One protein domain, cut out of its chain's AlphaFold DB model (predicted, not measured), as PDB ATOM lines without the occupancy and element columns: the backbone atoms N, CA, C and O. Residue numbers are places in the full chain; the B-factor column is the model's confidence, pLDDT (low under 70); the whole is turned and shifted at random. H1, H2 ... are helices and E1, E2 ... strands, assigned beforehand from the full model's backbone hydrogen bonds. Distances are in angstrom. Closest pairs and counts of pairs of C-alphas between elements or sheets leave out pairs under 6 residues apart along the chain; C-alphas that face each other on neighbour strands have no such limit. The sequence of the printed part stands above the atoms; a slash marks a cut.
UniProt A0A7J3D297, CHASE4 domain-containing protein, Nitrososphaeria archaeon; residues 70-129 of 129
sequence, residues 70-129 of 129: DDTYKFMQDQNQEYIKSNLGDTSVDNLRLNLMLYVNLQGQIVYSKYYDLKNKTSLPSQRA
ATOM      1  N   ASP A  70      24.267  48.361 -40.602       94.62
ATOM      2  CA  ASP A  70      24.337  49.430 -39.598       94.62
ATOM      3  C   ASP A  70      24.362  48.870 -38.164       94.62
ATOM      4  O   ASP A  70      25.119  49.341 -37.311       94.62
ATOM      5  N   ASP A  71      23.595  47.806 -37.905       93.81
ATOM      6  CA  ASP A  71      23.555  47.130 -36.604       93.81
ATOM      7  C   ASP A  71      24.892  46.472 -36.246       93.81
ATOM      8  O   ASP A  71      25.310  46.510 -35.086       93.81
ATOM      9  N   THR A  72      25.596  45.907 -37.232       93.69
ATOM     10  CA  THR A  72      26.940  45.353 -37.035       93.69
ATOM     11  C   THR A  72      27.934  46.459 -36.707       93.69
ATOM     12  O   THR A  72      28.737  46.317 -35.784       93.69
ATOM     13  N   TYR A  73      27.861  47.587 -37.417       93.25
ATOM     14  CA  TYR A  73      28.700  48.747 -37.130       93.25
ATOM     15  C   TYR A  73      28.461  49.286 -35.713       93.25
ATOM     16  O   TYR A  73      29.414  49.585 -34.992       93.25
ATOM     17  N   LYS A  74      27.198  49.352 -35.278       94.44
ATOM     18  CA  LYS A  74      26.839  49.746 -33.912       94.44
ATOM     19  C   LYS A  74      27.358  48.746 -32.875       94.44
ATOM     20  O   LYS A  74      27.986  49.163 -31.902       94.44
ATOM     21  N   PHE A  75      27.187  47.446 -33.120       95.12
ATOM     22  CA  PHE A  75      27.708  46.378 -32.261       95.12
ATOM     23  C   PHE A  75      29.228  46.466 -32.068       95.12
ATOM     24  O   PHE A  75      29.720  46.271 -30.956       95.12
ATOM     25  N   MET A  76      29.979  46.833 -33.112       94.56
ATOM     26  CA  MET A  76      31.428  47.039 -33.014       94.56
ATOM     27  C   MET A  76      31.831  48.163 -32.046       94.56
ATOM     28  O   MET A  76      32.969  48.171 -31.578       94.56
ATOM     29  N   GLN A  77      30.926  49.097 -31.738       92.75
ATOM     30  CA  GLN A  77      31.170  50.196 -30.801       92.75
ATOM     31  C   GLN A  77      30.662  49.895 -29.391       92.75
ATOM     32  O   GLN A  77      31.355  50.188 -28.419       92.75
ATOM     33  N   ASP A  78      29.450  49.347 -29.274       93.19
ATOM     34  CA  ASP A  78      28.740  49.234 -27.996       93.19
ATOM     35  C   ASP A  78      28.702  47.817 -27.409       93.19
ATOM     36  O   ASP A  78      28.327  47.650 -26.247       93.19
ATOM     37  N   GLN A  79      29.097  46.801 -28.185       91.44
ATOM     38  CA  GLN A  79      29.059  45.383 -27.810       91.44
ATOM     39  C   GLN A  79      27.701  44.960 -27.225       91.44
ATOM     40  O   GLN A  79      27.626  44.164 -26.276       91.44
ATOM     41  N   ASN A  80      26.609  45.519 -27.759       92.56
ATOM     42  CA  ASN A  80      25.289  45.315 -27.184       92.56
ATOM     43  C   ASN A  80      24.884  43.828 -27.190       92.56
ATOM     44  O   ASN A  80      25.013  43.102 -28.176       92.56
ATOM     45  N   GLN A  81      24.366  43.371 -26.049       91.12
ATOM     46  CA  GLN A  81      23.993  41.967 -25.836       91.12
ATOM     47  C   GLN A  81      22.753  41.546 -26.633       91.12
ATOM     48  O   GLN A  81      22.508  40.352 -26.804       91.12
ATOM     49  N   GLU A  82      21.955  42.506 -27.100       92.62
ATOM     50  CA  GLU A  82      20.776  42.243 -27.922       92.62
ATOM     51  C   GLU A  82      21.183  41.696 -29.292       92.62
ATOM     52  O   GLU A  82      20.689  40.642 -29.682       92.62
ATOM     53  N   TYR A  83      22.174  42.314 -29.941       92.88
ATOM     54  CA  TYR A  83      22.749  41.853 -31.204       92.88
ATOM     55  C   TYR A  83      23.324  40.435 -31.096       92.88
ATOM     56  O   TYR A  83      23.118  39.604 -31.979       92.88
ATOM     57  N   ILE A  84      24.003  40.114 -29.988       90.81
ATOM     58  CA  ILE A  84      24.538  38.762 -29.764       90.81
ATOM     59  C   ILE A  84      23.400  37.732 -29.724       90.81
ATOM     60  O   ILE A  84      23.517  36.655 -30.309       90.81
ATOM     61  N   LYS A  85      22.290  38.057 -29.054       89.06
ATOM     62  CA  LYS A  85      21.133  37.159 -28.931       89.06
ATOM     63  C   LYS A  85      20.350  37.023 -30.234       89.06
ATOM     64  O   LYS A  85      19.889  35.924 -30.527       89.06
ATOM     65  N   SER A  86      20.179  38.110 -30.985       90.25
ATOM     66  CA  SER A  86      19.371  38.125 -32.208       90.25
ATOM     67  C   SER A  86      20.127  37.600 -33.428       90.25
ATOM     68  O   SER A  86      19.555  36.845 -34.210       90.25
ATOM     69  N   ASN A  87      21.409  37.946 -33.572       90.19
ATOM     70  CA  ASN A  87      22.190  37.660 -34.776       90.19
ATOM     71  C   ASN A  87      23.261  36.588 -34.562       90.19
ATOM     72  O   ASN A  87      23.499  35.790 -35.462       90.19
ATOM     73  N   LEU A  88      23.881  36.509 -33.381       90.62
ATOM     74  CA  LEU A  88      25.028  35.619 -33.124       90.62
ATOM     75  C   LEU A  88      24.665  34.350 -32.345       90.62
ATOM     76  O   LEU A  88      25.540  33.712 -31.754       90.62
ATOM     77  N   GLY A  89      23.388  33.963 -32.339       89.25
ATOM     78  CA  GLY A  89      22.919  32.697 -31.773       89.25
ATOM     79  C   GLY A  89      23.507  31.472 -32.488       89.25
ATOM     80  O   GLY A  89      23.984  31.566 -33.617       89.25
ATOM     81  N   ASP A  90      23.488  30.308 -31.829       90.62
ATOM     82  CA  ASP A  90      24.038  29.057 -32.390       90.62
ATOM     83  C   ASP A  90      23.387  28.707 -33.735       90.62
ATOM     84  O   ASP A  90      24.090  28.395 -34.688       90.62
ATOM     85  N   THR A  91      22.066  28.875 -33.853       89.62
ATOM     86  CA  THR A  91      21.323  28.650 -35.101       89.62
ATOM     87  C   THR A  91      21.821  29.522 -36.253       89.62
ATOM     88  O   THR A  91      21.926  29.048 -37.379       89.62
ATOM     89  N   SER A  92      22.144  30.792 -35.995       89.44
ATOM     90  CA  SER A  92      22.639  31.701 -37.033       89.44
ATOM     91  C   SER A  92      24.009  31.260 -37.541       89.44
ATOM     92  O   SER A  92      24.229  31.201 -38.747       89.44
ATOM     93  N   VAL A  93      24.911  30.883 -36.631       89.94
ATOM     94  CA  VAL A  93      26.255  30.401 -36.982       89.94
ATOM     95  C   VAL A  93      26.199  29.032 -37.682       89.94
ATOM     96  O   VAL A  93      26.917  28.827 -38.662       89.94
ATOM     97  N   ASP A  94      25.300  28.132 -37.257       91.62
ATOM     98  CA  ASP A  94      25.024  26.839 -37.914       91.62
ATOM     99  C   ASP A  94      24.535  27.048 -39.355       91.62
ATOM    100  O   ASP A  94      25.045  26.417 -40.281       91.62
ATOM    101  N   ASN A  95      23.612  27.996 -39.567       91.06
ATOM    102  CA  ASN A  95      23.083  28.338 -40.891       91.06
ATOM    103  C   ASN A  95      24.154  28.913 -41.827       91.06
ATOM    104  O   ASN A  95      24.147  28.610 -43.020       91.06
ATOM    105  N   LEU A  96      25.087  29.707 -41.294       90.75
ATOM    106  CA  LEU A  96      26.242  30.198 -42.049       90.75
ATOM    107  C   LEU A  96      27.290  29.108 -42.315       90.75
ATOM    108  O   LEU A  96      28.209  29.329 -43.098       90.75
ATOM    109  N   ARG A  97      27.161  27.935 -41.679       92.31
ATOM    110  CA  ARG A  97      28.114  26.820 -41.766       92.31
ATOM    111  C   ARG A  97      29.537  27.243 -41.394       92.31
ATOM    112  O   ARG A  97      30.506  26.792 -42.001       92.31
ATOM    113  N   LEU A  98      29.662  28.095 -40.377       91.75
ATOM    114  CA  LEU A  98      30.946  28.589 -39.885       91.75
ATOM    115  C   LEU A  98      31.329  27.896 -38.580       91.75
ATOM    116  O   LEU A  98      30.514  27.771 -37.671       91.75
ATOM    117  N   ASN A  99      32.599  27.502 -38.465       92.44
ATOM    118  CA  ASN A  99      33.136  27.047 -37.180       92.44
ATOM    119  C   ASN A  99      33.591  28.210 -36.290       92.44
ATOM    120  O   ASN A  99      33.674  28.078 -35.072       92.44
ATOM    121  N   LEU A 100      33.936  29.346 -36.897       91.81
ATOM    122  CA  LEU A 100      34.498  30.497 -36.209       91.81
ATOM    123  C   LEU A 100      33.946  31.779 -36.817       91.81
ATOM    124  O   LEU A 100      33.977  31.961 -38.033       91.81
ATOM    125  N   MET A 101      33.503  32.680 -35.949       92.19
ATOM    126  CA  MET A 101      33.131  34.041 -36.303       92.19
ATOM    127  C   MET A 101      33.911  35.009 -35.417       92.19
ATOM    128  O   MET A 101      33.872  34.903 -34.187       92.19
ATOM    129  N   LEU A 102      34.646  35.926 -36.043       93.06
ATOM    130  CA  LEU A 102      35.472  36.923 -35.369       93.06
ATOM    131  C   LEU A 102      35.056  38.323 -35.803       93.06
ATOM    132  O   LEU A 102      34.958  38.610 -36.992       93.06
ATOM    133  N   TYR A 103      34.882  39.191 -34.818       94.00
ATOM    134  CA  TYR A 103      34.665  40.617 -34.997       94.00
ATOM    135  C   TYR A 103      35.918  41.339 -34.531       94.00
ATOM    136  O   TYR A 103      36.283  41.256 -33.357       94.00
ATOM    137  N   VAL A 104      36.595  42.011 -35.456       94.50
ATOM    138  CA  VAL A 104      37.908  42.622 -35.229       94.50
ATOM    139  C   VAL A 104      37.823  44.105 -35.568       94.50
ATOM    140  O   VAL A 104      37.285  44.471 -36.610       94.50
ATOM    141  N   ASN A 105      38.310  44.967 -34.677       92.75
ATOM    142  CA  ASN A 105      38.330  46.409 -34.919       92.75
ATOM    143  C   ASN A 105      39.509  46.824 -35.825       92.75
ATOM    144  O   ASN A 105      40.381  46.023 -36.160       92.75
ATOM    145  N   LEU A 106      39.564  48.107 -36.198       92.50
ATOM    146  CA  LEU A 106      40.611  48.649 -37.078       92.50
ATOM    147  C   LEU A 106      42.024  48.604 -36.465       92.50
ATOM    148  O   LEU A 106      43.007  48.741 -37.186       92.50
ATOM    149  N   GLN A 107      42.138  48.409 -35.148       95.44
ATOM    150  CA  GLN A 107      43.405  48.222 -34.437       95.44
ATOM    151  C   GLN A 107      43.832  46.744 -34.380       95.44
ATOM    152  O   GLN A 107      44.852  46.428 -33.770       95.44
ATOM    153  N   GLY A 108      43.069  45.833 -34.995       93.31
ATOM    154  CA  GLY A 108      43.334  44.395 -34.980       93.31
ATOM    155  C   GLY A 108      42.917  43.697 -33.681       93.31
ATOM    156  O   GLY A 108      43.281  42.544 -33.465       93.31
ATOM    157  N   GLN A 109      42.169  44.369 -32.804       94.06
ATOM    158  CA  GLN A 109      41.708  43.792 -31.543       94.06
ATOM    159  C   GLN A 109      40.392  43.047 -31.752       94.06
ATOM    160  O   GLN A 109      39.482  43.539 -32.424       94.06
ATOM    161  N   ILE A 110      40.279  41.868 -31.143       93.56
ATOM    162  CA  ILE A 110      39.059  41.061 -31.176       93.56
ATOM    163  C   ILE A 110      38.029  41.705 -30.244       93.56
ATOM    164  O   ILE A 110      38.214  41.743 -29.031       93.56
ATOM    165  N   VAL A 111      36.940  42.204 -30.825       93.31
ATOM    166  CA  VAL A 111      35.782  42.762 -30.110       93.31
ATOM    167  C   VAL A 111      34.852  41.644 -29.652       93.31
ATOM    168  O   VAL A 111      34.330  41.674 -28.542       93.31
ATOM    169  N   TYR A 112      34.667  40.632 -30.498       92.69
ATOM    170  CA  TYR A 112      33.873  39.454 -30.176       92.69
ATOM    171  C   TYR A 112      34.385  38.238 -30.943       92.69
ATOM    172  O   TYR A 112      34.851  38.342 -32.080       92.69
ATOM    173  N   SER A 113      34.273  37.069 -30.321       92.06
ATOM    174  CA  SER A 113      34.606  35.794 -30.945       92.06
ATOM    175  C   SER A 113      33.580  34.745 -30.571       92.06
ATOM    176  O   SER A 113      33.132  34.687 -29.424       92.06
ATOM    177  N   LYS A 114      33.244  33.891 -31.531       90.06
ATOM    178  CA  LYS A 114      32.410  32.723 -31.294       90.06
ATOM    179  C   LYS A 114      32.948  31.531 -32.054       90.06
ATOM    180  O   LYS A 114      33.142  31.606 -33.264       90.06
ATOM    181  N   TYR A 115      33.136  30.438 -31.326       92.56
ATOM    182  CA  TYR A 115      33.432  29.137 -31.896       92.56
ATOM    183  C   TYR A 115      32.196  28.242 -31.816       92.56
ATOM    184  O   TYR A 115      31.524  28.176 -30.782       92.56
ATOM    185  N   TYR A 116      31.924  27.529 -32.898       92.44
ATOM    186  CA  TYR A 116      30.832  26.579 -33.012       92.44
ATOM    187  C   TYR A 116      31.342  25.314 -33.704       92.44
ATOM    188  O   TYR A 116      31.932  25.376 -34.773       92.44
ATOM    189  N   ASP A 117      31.156  24.155 -33.086       92.81
ATOM    190  CA  ASP A 117      31.496  22.881 -33.705       92.81
ATOM    191  C   ASP A 117      30.347  22.452 -34.623       92.81
ATOM    192  O   ASP A 117      29.325  21.950 -34.149       92.81
ATOM    193  N   LEU A 118      30.520  22.615 -35.940       91.50
ATOM    194  CA  LEU A 118      29.516  22.218 -36.935       91.50
ATOM    195  C   LEU A 118      29.213  20.713 -36.923       91.50
ATOM    196  O   LEU A 118      28.121  20.299 -37.314       91.50
ATOM    197  N   LYS A 119      30.169  19.875 -36.503       92.12
ATOM    198  CA  LYS A 119      30.005  18.418 -36.494       92.12
ATOM    199  C   LYS A 119      29.148  17.975 -35.316       92.12
ATOM    200  O   LYS A 119      28.255  17.149 -35.483       92.12
ATOM    201  N   ASN A 120      29.435  18.516 -34.136       92.25
ATOM    202  CA  ASN A 120      28.734  18.168 -32.902       92.25
ATOM    203  C   ASN A 120      27.532  19.082 -32.617       92.25
ATOM    204  O   ASN A 120      26.783  18.808 -31.686       92.25
ATOM    205  N   LYS A 121      27.341  20.143 -33.411       89.81
ATOM    206  CA  LYS A 121      26.300  21.168 -33.258       89.81
ATOM    207  C   LYS A 121      26.285  21.800 -31.869       89.81
ATOM    208  O   LYS A 121      25.247  21.904 -31.219       89.81
ATOM    209  N   THR A 122      27.469  22.169 -31.391       89.06
ATOM    210  CA  THR A 122      27.650  22.727 -30.045       89.06
ATOM    211  C   THR A 122      28.534  23.960 -30.086       89.06
ATOM    212  O   THR A 122      29.561  23.988 -30.761       89.06
ATOM    213  N   SER A 123      28.147  24.992 -29.341       83.19
ATOM    214  CA  SER A 123      29.029  26.117 -29.055       83.19
ATOM    215  C   SER A 123      30.093  25.688 -28.045       83.19
ATOM    216  O   SER A 123      29.786  25.082 -27.016       83.19
ATOM    217  N   LEU A 124      31.362  25.991 -28.334       76.44
ATOM    218  CA  LEU A 124      32.415  25.844 -27.331       76.44
ATOM    219  C   LEU A 124      32.522  27.143 -26.528       76.44
ATOM    220  O   LEU A 124      32.369  28.227 -27.102       76.44
ATOM    221  N   PRO A 125      32.810  27.072 -25.216       65.19
ATOM    222  CA  PRO A 125      33.083  28.266 -24.433       65.19
ATOM    223  C   PRO A 125      34.227  29.047 -25.084       65.19
ATOM    224  O   PRO A 125      35.288  28.475 -25.340       65.19
ATOM    225  N   SER A 126      34.035  30.345 -25.337       58.09
ATOM    226  CA  SER A 126      35.127  31.211 -25.781       58.09
ATOM    227  C   SER A 126      36.200  31.206 -24.690       58.09
ATOM    228  O   SER A 126      35.991  31.783 -23.616       58.09
ATOM    229  N   GLN A 127      37.327  30.532 -24.918       49.75
ATOM    230  CA  GLN A 127      38.492  30.727 -24.065       49.75
ATOM    231  C   GLN A 127      38.903  32.186 -24.255       49.75
ATOM    232  O   GLN A 127      39.292  32.583 -25.351       49.75
ATOM    233  N   ARG A 128      38.695  32.999 -23.215       40.88
ATOM    234  CA  ARG A 128      39.174  34.381 -23.166       40.88
ATOM    235  C   ARG A 128      40.666  34.364 -23.510       40.88
ATOM    236  O   ARG A 128      41.418  33.672 -22.823       40.88
ATOM    237  N   ALA A 129      41.047  35.075 -24.567       35.97
ATOM    238  CA  ALA A 129      42.410  35.570 -24.712       35.97
ATOM    239  C   ALA A 129      42.617  36.731 -23.729       35.97
ATOM    240  O   ALA A 129      41.637  37.484 -23.511       35.97
TER     241      ALA A 129
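AT A GLANCE: This is residues 70 to 129 of the 129 residues of the protein "CHASE4 domain-containing protein" of Nitrososphaeria archaeon (UniProt A0A7J3D297). What does the model look like? A small antiparallel sheet, a long two-stranded hairpin of E1 and E2 with the short E3 beside the last residues of E2, has three short helices strung one after another along its length: H3 lies across the end of the sheet where E3 is, H1 grazes it near the other end, and H2 lies off the sheet between them. What is it made of? The printed part has 60 residues with three named helices followed by three named strands, H1 H2 H3 E1 E2 E3, in the mixed class; the sheet's order is E1 - E2 - E3. How large is it? It is compact, with a radius of gyration of the C-alphas of 11.7 A and spans of 32 by 24 by 16 A.

HOW THE PARTS SIT: How do the strands pair? E1, residues 100 to 104, E2, residues 110 to 117, and E3, residues 122 to 124, form a meander, each strand the antiparallel neighbour of the one before. E1 and E2 are a hairpin at 176 degrees, with N 101 and O 114 2.9 A apart, within hydrogen-bond range. E2 and E3 are a hairpin at 139 degrees, with N 117 and O 122 2.8 A apart, within that range; the pairing is staggered, E2 using residues 110 to 115 with E1 and 115 to 117 with E3. Which helices are on the sheet? H3, residues 90 to 95, is on it at a height over the sheet of 8.8 A, over E2, running across the strands at 76 degrees to E2 on the local plane; their closest C-alphas, those of Val 93 and Tyr 116, are 7.2 A apart. H1, residues 70 to 78, only grazes the sheet with residues 72 to 78; its closest C-alpha pair with E2 is Met 76 and Val 111, 6.8 A. Where is the remaining helix? H2, residues 81 to 86, is not on the sheet and is apart from H3; it forms a helical hairpin with H1, and they only just touch, with 3 pairs of C-alphas within 8 A, the closest being Phe 75 and Tyr 83 at 6.8 A, at a shallow tilt of 30 degrees, opposite ways. How are the helix backbones formed? Every O i to N i+4 pair is within hydrogen-bond range in H2 and H3, and 4 of 5 are in H1.

IN THESE COORDINATES: Where do the strands run? E2 is 19.9 A from first to last C-alpha, from C-alpha 110 at (39.059, 41.061, -31.176) to C-alpha 117 at (31.496, 22.881, -33.705), and E1 is 12.6 A long. Where does the first helix begin? H1 begins with C-alpha 70 at (24.337, 49.430, -39.598) and is 12.4 A long.

THE WHOLE: How far does it reach? The two C-alphas farthest apart, those of Gln 107 and Asn 120, are 33.5 A apart. Is anything cut or loosely linked? The printed part has no cut, and the five links between named elements are tight. Where is confidence low? The mean pLDDT of the printed part is 88.2, and residues 125 to 129, ending at the chain's last residue, are under 70.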